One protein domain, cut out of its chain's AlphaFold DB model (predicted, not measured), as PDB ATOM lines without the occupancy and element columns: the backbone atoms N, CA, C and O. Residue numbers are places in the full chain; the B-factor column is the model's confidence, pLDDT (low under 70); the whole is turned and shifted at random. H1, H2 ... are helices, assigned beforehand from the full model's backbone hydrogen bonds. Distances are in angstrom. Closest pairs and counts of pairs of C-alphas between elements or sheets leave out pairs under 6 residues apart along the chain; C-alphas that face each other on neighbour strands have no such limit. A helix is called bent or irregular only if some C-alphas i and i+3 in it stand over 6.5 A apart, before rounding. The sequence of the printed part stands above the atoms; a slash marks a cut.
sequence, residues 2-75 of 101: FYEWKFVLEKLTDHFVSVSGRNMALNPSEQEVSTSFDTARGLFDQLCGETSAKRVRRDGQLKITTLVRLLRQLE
ATOM      1  N   PHE A   2     -41.568   6.944 -31.423       78.38
ATOM      2  CA  PHE A   2     -42.840   6.317 -30.983       78.38
ATOM      3  C   PHE A   2     -42.650   5.033 -30.148       78.38
ATOM      4  O   PHE A   2     -43.155   4.937 -29.036       78.38
ATOM      5  N   TYR A   3     -41.840   4.082 -30.629       87.38
ATOM      6  CA  TYR A   3     -41.559   2.832 -29.903       87.38
ATOM      7  C   TYR A   3     -40.833   3.028 -28.568       87.38
ATOM      8  O   TYR A   3     -41.019   2.253 -27.638       87.38
ATOM      9  N   GLU A   4     -39.996   4.057 -28.471       89.00
ATOM     10  CA  GLU A   4     -39.241   4.349 -27.254       89.00
ATOM     11  C   GLU A   4     -40.150   4.941 -26.183       89.00
ATOM     12  O   GLU A   4     -40.090   4.529 -25.031       89.00
ATOM     13  N   TRP A   5     -41.038   5.853 -26.583       91.06
ATOM     14  CA  TRP A   5     -42.089   6.370 -25.716       91.06
ATOM     15  C   TRP A   5     -43.042   5.272 -25.262       91.06
ATOM     16  O   TRP A   5     -43.323   5.187 -24.071       91.06
ATOM     17  N   LYS A   6     -43.472   4.393 -26.174       92.69
ATOM     18  CA  LYS A   6     -44.303   3.233 -25.830       92.69
ATOM     19  C   LYS A   6     -43.638   2.369 -24.755       92.69
ATOM     20  O   LYS A   6     -44.255   2.102 -23.735       92.69
ATOM     21  N   PHE A   7     -42.365   2.020 -24.945       92.31
ATOM     22  CA  PHE A   7     -41.603   1.249 -23.959       92.31
ATOM     23  C   PHE A   7     -41.533   1.954 -22.595       92.31
ATOM     24  O   PHE A   7     -41.724   1.323 -21.561       92.31
ATOM     25  N   VAL A   8     -41.269   3.263 -22.573       91.75
ATOM     26  CA  VAL A   8     -41.218   4.034 -21.319       91.75
ATOM     27  C   VAL A   8     -42.582   4.036 -20.617       91.75
ATOM     28  O   VAL A   8     -42.637   3.826 -19.409       91.75
ATOM     29  N   LEU A   9     -43.675   4.233 -21.359       92.56
ATOM     30  CA  LEU A   9     -45.036   4.227 -20.817       92.56
ATOM     31  C   LEU A   9     -45.449   2.852 -20.279       92.56
ATOM     32  O   LEU A   9     -46.089   2.782 -19.230       92.56
ATOM     33  N   GLU A  10     -45.044   1.768 -20.944       93.88
ATOM     34  CA  GLU A  10     -45.237   0.402 -20.440       93.88
ATOM     35  C   GLU A  10     -44.541   0.232 -19.084       93.88
ATOM     36  O   GLU A  10     -45.174  -0.185 -18.119       93.88
ATOM     37  N   LYS A  11     -43.284   0.679 -18.953       93.62
ATOM     38  CA  LYS A  11     -42.550   0.598 -17.678       93.62
ATOM     39  C   LYS A  11     -43.135   1.454 -16.563       93.62
ATOM     40  O   LYS A  11     -43.146   1.022 -15.414       93.62
ATOM     41  N   LEU A  12     -43.624   2.646 -16.887       93.38
ATOM     42  CA  LEU A  12     -44.324   3.497 -15.925       93.38
ATOM     43  C   LEU A  12     -45.626   2.845 -15.445       93.38
ATOM     44  O   LEU A  12     -45.923   2.881 -14.253       93.38
ATOM     45  N   THR A  13     -46.366   2.210 -16.356       94.12
ATOM     46  CA  THR A  13     -47.584   1.458 -16.023       94.12
ATOM     47  C   THR A  13     -47.268   0.258 -15.134       94.12
ATOM     48  O   THR A  13     -47.894   0.103 -14.088       94.12
ATOM     49  N   ASP A  14     -46.259  -0.541 -15.492       93.88
ATOM     50  CA  ASP A  14     -45.805  -1.685 -14.691       93.88
ATOM     51  C   ASP A  14     -45.410  -1.246 -13.272       93.88
ATOM     52  O   ASP A  14     -45.805  -1.867 -12.282       93.88
ATOM     53  N   HIS A  15     -44.660  -0.144 -13.160       94.06
ATOM     54  CA  HIS A  15     -44.249   0.405 -11.872       94.06
ATOM     55  C   HIS A  15     -45.447   0.878 -11.044       94.06
ATOM     56  O   HIS A  15     -45.549   0.541  -9.865       94.06
ATOM     57  N   PHE A  16     -46.389   1.595 -11.663       95.50
ATOM     58  CA  PHE A  16     -47.624   2.008 -11.003       95.50
ATOM     59  C   PHE A  16     -48.400   0.810 -10.449       95.50
ATOM     60  O   PHE A  16     -48.794   0.831  -9.282       95.50
ATOM     61  N   VAL A  17     -48.601  -0.239 -11.253       95.75
ATOM     62  CA  VAL A  17     -49.312  -1.453 -10.820       95.75
ATOM     63  C   VAL A  17     -48.566  -2.129  -9.670       95.75
ATOM     64  O   VAL A  17     -49.188  -2.523  -8.686       95.75
ATOM     65  N   SER A  18     -47.234  -2.198  -9.747       94.56
ATOM     66  CA  SER A  18     -46.402  -2.781  -8.691       94.56
ATOM     67  C   SER A  18     -46.485  -2.028  -7.360       94.56
ATOM     68  O   SER A  18     -46.408  -2.668  -6.315       94.56
ATOM     69  N   VAL A  19     -46.592  -0.695  -7.379       94.75
ATOM     70  CA  VAL A  19     -46.634   0.134  -6.158       94.75
ATOM     71  C   VAL A  19     -48.050   0.233  -5.598       94.75
ATOM     72  O   VAL A  19     -48.252   0.128  -4.392       94.75
ATOM     73  N   SER A  20     -49.040   0.439  -6.465       93.81
ATOM     74  CA  SER A  20     -50.428   0.682  -6.059       93.81
ATOM     75  C   SER A  20     -51.253  -0.595  -5.876       93.81
ATOM     76  O   SER A  20     -52.335  -0.537  -5.292       93.81
ATOM     77  N   GLY A  21     -50.788  -1.733  -6.401       94.56
ATOM     78  CA  GLY A  21     -51.509  -3.009  -6.381       94.56
ATOM     79  C   GLY A  21     -52.755  -3.046  -7.273       94.56
ATOM     80  O   GLY A  21     -53.528  -4.001  -7.200       94.56
ATOM     81  N   ARG A  22     -52.981  -2.020  -8.105       92.56
ATOM     82  CA  ARG A  22     -54.164  -1.900  -8.965       92.56
ATOM     83  C   ARG A  22     -53.810  -1.408 -10.364       92.56
ATOM     84  O   ARG A  22     -52.780  -0.779 -10.578       92.56
ATOM     85  N   ASN A  23     -54.710  -1.659 -11.311       92.38
ATOM     86  CA  ASN A  23     -54.612  -1.115 -12.663       92.38
ATOM     87  C   ASN A  23     -55.020   0.364 -12.704       92.38
ATOM     88  O   ASN A  23     -55.773   0.838 -11.848       92.38
ATOM     89  N   MET A  24     -54.535   1.086 -13.718       89.19
ATOM     90  CA  MET A  24     -54.997   2.447 -13.997       89.19
ATOM     91  C   MET A  24     -56.493   2.437 -14.340       89.19
ATOM     92  O   MET A  24     -56.986   1.517 -14.995       89.19
ATOM     93  N   ALA A  25     -57.219   3.455 -13.880       89.94
ATOM     94  CA  ALA A  25     -58.640   3.592 -14.175       89.94
ATOM     95  C   ALA A  25     -58.857   3.866 -15.672       89.94
ATOM     96  O   ALA A  25     -58.078   4.585 -16.293       89.94
ATOM     97  N   LEU A  26     -59.936   3.318 -16.242       89.94
ATOM     98  CA  LEU A  26     -60.292   3.538 -17.649       89.94
ATOM     99  C   LEU A  26     -60.706   4.996 -17.912       89.94
ATOM    100  O   LEU A  26     -60.372   5.551 -18.949       89.94
ATOM    101  N   ASN A  27     -61.403   5.602 -16.947       93.62
ATOM    102  CA  ASN A  27     -61.871   6.986 -16.987       93.62
ATOM    103  C   ASN A  27     -61.435   7.700 -15.697       93.62
ATOM    104  O   ASN A  27     -62.248   7.841 -14.783       93.62
ATOM    105  N   PRO A  28     -60.149   8.062 -15.570       91.19
ATOM    106  CA  PRO A  28     -59.640   8.699 -14.367       91.19
ATOM    107  C   PRO A  28     -60.115  10.152 -14.281       91.19
ATOM    108  O   PRO A  28     -60.148  10.877 -15.278       91.19
ATOM    109  N   SER A  29     -60.424  10.598 -13.069       95.88
ATOM    110  CA  SER A  29     -60.515  12.023 -12.753       95.88
ATOM    111  C   SER A  29     -59.139  12.697 -12.853       95.88
ATOM    112  O   SER A  29     -58.102  12.037 -12.767       95.88
ATOM    113  N   GLU A  30     -59.097  14.026 -12.978       95.06
ATOM    114  CA  GLU A  30     -57.828  14.777 -13.022       95.06
ATOM    115  C   GLU A  30     -56.941  14.497 -11.798       95.06
ATOM    116  O   GLU A  30     -55.729  14.303 -11.923       95.06
ATOM    117  N   GLN A  31     -57.555  14.387 -10.616       94.38
ATOM    118  CA  GLN A  31     -56.853  14.056  -9.379       94.38
ATOM    119  C   GLN A  31     -56.216  12.661  -9.439       94.38
ATOM    120  O   GLN A  31     -55.080  12.466  -8.992       94.38
ATOM    121  N   GLU A  32     -56.923  11.681  -9.999       92.06
ATOM    122  CA  GLU A  32     -56.396  10.328 -10.177       92.06
ATOM    123  C   GLU A  32     -55.274  10.289 -11.206       92.06
ATOM    124  O   GLU A  32     -54.303   9.561 -10.993       92.06
ATOM    125  N   VAL A  33     -55.356  11.082 -12.279       92.62
ATOM    126  CA  VAL A  33     -54.263  11.221 -13.254       92.62
ATOM    127  C   VAL A  33     -53.013  11.770 -12.573       92.62
ATOM    128  O   VAL A  33     -51.954  11.154 -12.689       92.62
ATOM    129  N   SER A  34     -53.132  12.867 -11.816       94.00
ATOM    130  CA  SER A  34     -51.994  13.458 -11.095       94.00
ATOM    131  C   SER A  34     -51.375  12.457 -10.121       94.00
ATOM    132  O   SER A  34     -50.171  12.219 -10.146       94.00
ATOM    133  N   THR A  35     -52.212  11.796  -9.319       92.94
ATOM    134  CA  THR A  35     -51.758  10.814  -8.324       92.94
ATOM    135  C   THR A  35     -51.083   9.607  -8.985       92.94
ATOM    136  O   THR A  35     -50.049   9.123  -8.518       92.94
ATOM    137  N   SER A  36     -51.645   9.120 -10.096       93.56
ATOM    138  CA  SER A  36     -51.083   7.995 -10.853       93.56
ATOM    139  C   SER A  36     -49.753   8.372 -11.495       93.56
ATOM    140  O   SER A  36     -48.816   7.577 -11.463       93.56
ATOM    141  N   PHE A  37     -49.644   9.592 -12.026       92.31
ATOM    142  CA  PHE A  37     -48.402  10.116 -12.580       92.31
ATOM    143  C   PHE A  37     -47.312  10.247 -11.513       92.31
ATOM    144  O   PHE A  37     -46.197   9.771 -11.729       92.31
ATOM    145  N   ASP A  38     -47.630  10.821 -10.350       92.94
ATOM    146  CA  ASP A  38     -46.681  10.961  -9.240       92.94
ATOM    147  C   ASP A  38     -46.208   9.610  -8.700       92.94
ATOM    148  O   ASP A  38     -45.035   9.445  -8.368       92.94
ATOM    149  N   THR A  39     -47.094   8.619  -8.678       93.56
ATOM    150  CA  THR A  39     -46.727   7.249  -8.304       93.56
ATOM    151  C   THR A  39     -45.821   6.621  -9.366       93.56
ATOM    152  O   THR A  39     -44.771   6.069  -9.050       93.56
ATOM    153  N   ALA A  40     -46.194   6.724 -10.644       92.81
ATOM    154  CA  ALA A  40     -45.452   6.108 -11.740       92.81
ATOM    155  C   ALA A  40     -44.054   6.723 -11.924       92.81
ATOM    156  O   ALA A  40     -43.090   5.991 -12.160       92.81
ATOM    157  N   ARG A  41     -43.915   8.054 -11.793       89.81
ATOM    158  CA  ARG A  41     -42.628   8.752 -11.981       89.81
ATOM    159  C   ARG A  41     -41.567   8.345 -10.959       89.81
ATOM    160  O   ARG A  41     -40.386   8.495 -11.263       89.81
ATOM    161  N   GLY A  42     -41.973   7.785  -9.814       88.81
ATOM    162  CA  GLY A  42     -41.070   7.220  -8.806       88.81
ATOM    163  C   GLY A  42     -40.139   6.132  -9.358       88.81
ATOM    164  O   GLY A  42     -39.048   5.923  -8.831       88.81
ATOM    165  N   LEU A  43     -40.480   5.516 -10.500       88.69
ATOM    166  CA  LEU A  43     -39.584   4.621 -11.241       88.69
ATOM    167  C   LEU A  43     -38.218   5.266 -11.520       88.69
ATOM    168  O   LEU A  43     -37.184   4.595 -11.501       88.69
ATOM    169  N   PHE A  44     -38.207   6.568 -11.803       85.75
ATOM    170  CA  PHE A  44     -36.992   7.289 -12.160       85.75
ATOM    171  C   PHE A  44     -36.150   7.696 -10.955       85.75
ATOM    172  O   PHE A  44     -34.974   7.991 -11.148       85.75
ATOM    173  N   ASP A  45     -36.669   7.615  -9.728       84.00
ATOM    174  CA  ASP A  45     -35.889   7.912  -8.520       84.00
ATOM    175  C   ASP A  45     -34.687   6.960  -8.391       84.00
ATOM    176  O   ASP A  45     -33.609   7.351  -7.941       84.00
ATOM    177  N   GLN A  46     -34.817   5.732  -8.905       76.81
ATOM    178  CA  GLN A  46     -33.723   4.756  -8.998       76.81
ATOM    179  C   GLN A  46     -32.594   5.204  -9.940       76.81
ATOM    180  O   GLN A  46     -31.462   4.738  -9.823       76.81
ATOM    181  N   LEU A  47     -32.891   6.098 -10.884       76.62
ATOM    182  CA  LEU A  47     -31.927   6.675 -11.823       76.62
ATOM    183  C   LEU A  47     -31.298   7.970 -11.287       76.62
ATOM    184  O   LEU A  47     -30.268   8.402 -11.816       76.62
ATOM    185  N   CYS A  48     -31.891   8.568 -10.250       68.88
ATOM    186  CA  CYS A  48     -31.388   9.765  -9.573       68.88
ATOM    187  C   CYS A  48     -30.179   9.461  -8.663       68.88
ATOM    188  O   CYS A  48     -29.435  10.371  -8.291       68.88
ATOM    189  N   GLY A  49     -29.931   8.183  -8.349       61.94
ATOM    190  CA  GLY A  49     -28.770   7.710  -7.595       61.94
ATOM    191  C   GLY A  49     -27.532   7.486  -8.470       61.94
ATOM    192  O   GLY A  49     -27.473   6.548  -9.255       61.94
ATOM    193  N   GLU A  50     -26.528   8.348  -8.290       53.19
ATOM    194  CA  GLU A  50     -25.122   8.183  -8.692       53.19
ATOM    195  C   GLU A  50     -24.830   7.866 -10.174       53.19
ATOM    196  O   GLU A  50     -24.626   6.727 -10.595       53.19
ATOM    197  N   THR A  51     -24.579   8.912 -10.973       53.22
ATOM    198  CA  THR A  51     -23.589   8.729 -12.046       53.22
ATOM    199  C   THR A  51     -22.190   8.681 -11.435       53.22
ATOM    200  O   THR A  51     -21.860   9.500 -10.578       53.22
ATOM    201  N   SER A  52     -21.345   7.756 -11.911       54.66
ATOM    202  CA  SER A  52     -20.026   7.410 -11.342       54.66
ATOM    203  C   SER A  52     -18.950   8.517 -11.382       54.66
ATOM    204  O   SER A  52     -17.755   8.229 -11.356       54.66
ATOM    205  N   ALA A  53     -19.336   9.787 -11.497       53.53
ATOM    206  CA  ALA A  53     -18.431  10.925 -11.525       53.53
ATOM    207  C   ALA A  53     -19.149  12.226 -11.129       53.53
ATOM    208  O   ALA A  53     -19.236  13.127 -11.955       53.53
ATOM    209  N   LYS A  54     -19.687  12.348  -9.904       49.69
ATOM    210  CA  LYS A  54     -20.188  13.624  -9.326       49.69
ATOM    211  C   LYS A  54     -21.147  14.451 -10.215       49.69
ATOM    212  O   LYS A  54     -21.307  15.650  -9.996       49.69
ATOM    213  N   ARG A  55     -21.780  13.865 -11.238       54.09
ATOM    214  CA  ARG A  55     -22.696  14.589 -12.127       54.09
ATOM    215  C   ARG A  55     -24.114  14.338 -11.644       54.09
ATOM    216  O   ARG A  55     -24.690  13.283 -11.896       54.09
ATOM    217  N   VAL A  56     -24.692  15.338 -10.994       55.53
ATOM    218  CA  VAL A  56     -26.148  15.452 -10.909       55.53
ATOM    219  C   VAL A  56     -26.632  15.593 -12.351       55.53
ATOM    220  O   VAL A  56     -26.338  16.594 -13.013       55.53
ATOM    221  N   ARG A  57     -27.272  14.560 -12.909       57.34
ATOM    222  CA  ARG A  57     -27.955  14.738 -14.191       57.34
ATOM    223  C   ARG A  57     -29.131  15.665 -13.910       57.34
ATOM    224  O   ARG A  57     -29.841  15.471 -12.941       57.34
ATOM    225  N   ARG A  58     -29.311  16.704 -14.726       57.91
ATOM    226  CA  ARG A  58     -30.557  17.470 -14.684       57.91
ATOM    227  C   ARG A  58     -31.635  16.544 -15.234       57.91
ATOM    228  O   ARG A  58     -31.624  16.268 -16.435       57.91
ATOM    229  N   ASP A  59     -32.508  16.043 -14.369       53.50
ATOM    230  CA  ASP A  59     -33.516  15.027 -14.707       53.50
ATOM    231  C   ASP A  59     -34.407  15.454 -15.887       53.50
ATOM    232  O   ASP A  59     -34.802  14.632 -16.710       53.50
ATOM    233  N   GLY A  60     -34.586  16.766 -16.081       58.59
ATOM    234  CA  GLY A  60     -35.308  17.352 -17.215       58.59
ATOM    235  C   GLY A  60     -34.573  17.385 -18.568       58.59
ATOM    236  O   GLY A  60     -35.111  17.944 -19.519       58.59
ATOM    237  N   GLN A  61     -33.350  16.851 -18.691       64.94
ATOM    238  CA  GLN A  61     -32.559  16.903 -19.941       64.94
ATOM    239  C   GLN A  61     -32.253  15.532 -20.557       64.94
ATOM    240  O   GLN A  61     -31.530  15.440 -21.558       64.94
ATOM    241  N   LEU A  62     -32.772  14.443 -19.988       73.06
ATOM    242  CA  LEU A  62     -32.551  13.120 -20.557       73.06
ATOM    243  C   LEU A  62     -33.362  12.952 -21.844       73.06
ATOM    244  O   LEU A  62     -34.589  12.934 -21.843       73.06
ATOM    245  N   LYS A  63     -32.657  12.757 -22.963       84.00
ATOM    246  CA  LYS A  63     -33.291  12.277 -24.193       84.00
ATOM    247  C   LYS A  63     -33.939  10.920 -23.923       84.00
ATOM    248  O   LYS A  63     -33.338  10.069 -23.265       84.00
ATOM    249  N   ILE A  64     -35.101  10.683 -24.521       85.19
ATOM    250  CA  ILE A  64     -35.857   9.430 -24.388       85.19
ATOM    251  C   ILE A  64     -35.023   8.191 -24.720       85.19
ATOM    252  O   ILE A  64     -35.069   7.209 -23.989       85.19
ATOM    253  N   THR A  65     -34.154   8.268 -25.727       85.25
ATOM    254  CA  THR A  65     -33.184   7.207 -26.059       85.25
ATOM    255  C   THR A  65     -32.300   6.815 -24.865       85.25
ATOM    256  O   THR A  65     -31.985   5.645 -24.648       85.25
ATOM    257  N   THR A  66     -31.892   7.799 -24.060       84.69
ATOM    258  CA  THR A  66     -31.068   7.588 -22.865       84.69
ATOM    259  C   THR A  66     -31.891   6.978 -21.744       84.69
ATOM    260  O   THR A  66     -31.395   6.079 -21.069       84.69
ATOM    261  N   LEU A  67     -33.138   7.423 -21.584       85.44
ATOM    262  CA  LEU A  67     -34.065   6.876 -20.600       85.44
ATOM    263  C   LEU A  67     -34.343   5.393 -20.865       85.44
ATOM    264  O   LEU A  67     -34.167   4.570 -19.974       85.44
ATOM    265  N   VAL A  68     -34.645   5.030 -22.117       88.62
ATOM    266  CA  VAL A  68     -34.814   3.628 -22.536       88.62
ATOM    267  C   VAL A  68     -33.577   2.800 -22.200       88.62
ATOM    268  O   VAL A  68     -33.694   1.701 -21.660       88.62
ATOM    269  N   ARG A  69     -32.375   3.316 -22.494       86.25
ATOM    270  CA  ARG A  69     -31.125   2.610 -22.187       86.25
ATOM    271  C   ARG A  69     -30.966   2.368 -20.685       86.25
ATOM    272  O   ARG A  69     -30.546   1.280 -20.315       86.25
ATOM    273  N   LEU A  70     -31.269   3.361 -19.851       85.56
ATOM    274  CA  LEU A  70     -31.173   3.250 -18.394       85.56
ATOM    275  C   LEU A  70     -32.207   2.266 -17.833       85.56
ATOM    276  O   LEU A  70     -31.841   1.383 -17.067       85.56
ATOM    277  N   LEU A  71     -33.458   2.335 -18.288       87.50
ATOM    278  CA  LEU A  71     -34.506   1.389 -17.893       87.50
ATOM    279  C   LEU A  71     -34.146  -0.060 -18.252       87.50
ATOM    280  O   LEU A  71     -34.318  -0.958 -17.438       87.50
ATOM    281  N   ARG A  72     -33.553  -0.296 -19.431       87.25
ATOM    282  CA  ARG A  72     -33.038  -1.627 -19.807       87.25
ATOM    283  C   ARG A  72     -31.886  -2.112 -18.927       87.25
ATOM    284  O   ARG A  72     -31.643  -3.309 -18.878       87.25
ATOM    285  N   GLN A  73     -31.142  -1.207 -18.291       82.56
ATOM    286  CA  GLN A  73     -30.075  -1.576 -17.355       82.56
ATOM    287  C   GLN A  73     -30.618  -1.975 -15.980       82.56
ATOM    288  O   GLN A  73     -29.931  -2.709 -15.276       82.56
ATOM    289  N   LEU A  74     -31.819  -1.514 -15.612       80.44
ATOM    290  CA  LEU A  74     -32.506  -1.947 -14.393       80.44
ATOM    291  C   LEU A  74     -33.081  -3.360 -14.532       80.44
ATOM    292  O   LEU A  74     -33.212  -4.074 -13.541       80.44
ATOM    293  N   GLU A  75     -33.411  -3.787 -15.753       78.50
ATOM    294  CA  GLU A  75     -33.850  -5.158 -15.989       78.50
ATOM    295  C   GLU A  75     -32.689  -6.144 -15.776       78.50
ATOM    296  O   GLU A  75     -31.614  -5.981 -16.368       78.50
TER     297      GLU A  75
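This is residues 2 to 75 of the 101 residues of an uncharacterized protein of Aphanomyces astaci (UniProt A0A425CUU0). Two long helices, H1 and H2, cross about perpendicular, residues 12 to 20 of H1 packing on the middle of H2, while the shorter H3 packs on H1 near its other end, at residues 4 to 8. H2 runs along the longest axis, and beyond its last residue a long loop reaches outward, with residues 50 to 55 sticking out, before folding back to H3. The printed part has 74 residues with three named helices, in the order H1, H2, H3, and no named strand; its class is all helix. It is only just compact, close to loose, with a radius of gyration of the C-alphas of 13.5 A, and elongated, spanning 43 by 24 by 21 A.

Find C-alpha 2 at (-42.840, 6.317, -30.983); from there H1, residues 2 to 20, runs 26.7 A. Next look at C-alpha 30 at (-57.828, 14.777, -13.022), where H2, residues 30 to 48, begins its 27.1 A. It has a kink of 29 degrees near residue 42. H2 is neither bent nor irregular, but only just: C-alphas 43 and 46 are 6.3 A apart. H3, residues 64 to 74, ends with C-alpha 74 at (-32.506, -1.947, -14.393).

H1 and H2 touch, about perpendicular at 79 degrees; their closest C-alphas, of Phe 16 and Ala 40, are 4.7 A apart. H1 touches H3 at a steep tilt of 45 degrees, the same way, closest at the C-alphas of Glu 4 and Val 68, 6.5 A. H2 and H3 are close but not clearly touching, the C-alphas of Leu 47 and Leu 70 being closest at 7.4 A. In H1 and H3 every O i to N i+4 pair is within hydrogen-bond range; in H2, 9 of 15 are.

The C-alphas farthest apart, of Asn 27 and Ala 53, are 44.0 A apart. The printed part has no cut. The link from H2 to H3 is long, residues 49 to 63. Look for pLDDT under 70 at residues 48 to 61; the mean of the printed part is 83.4.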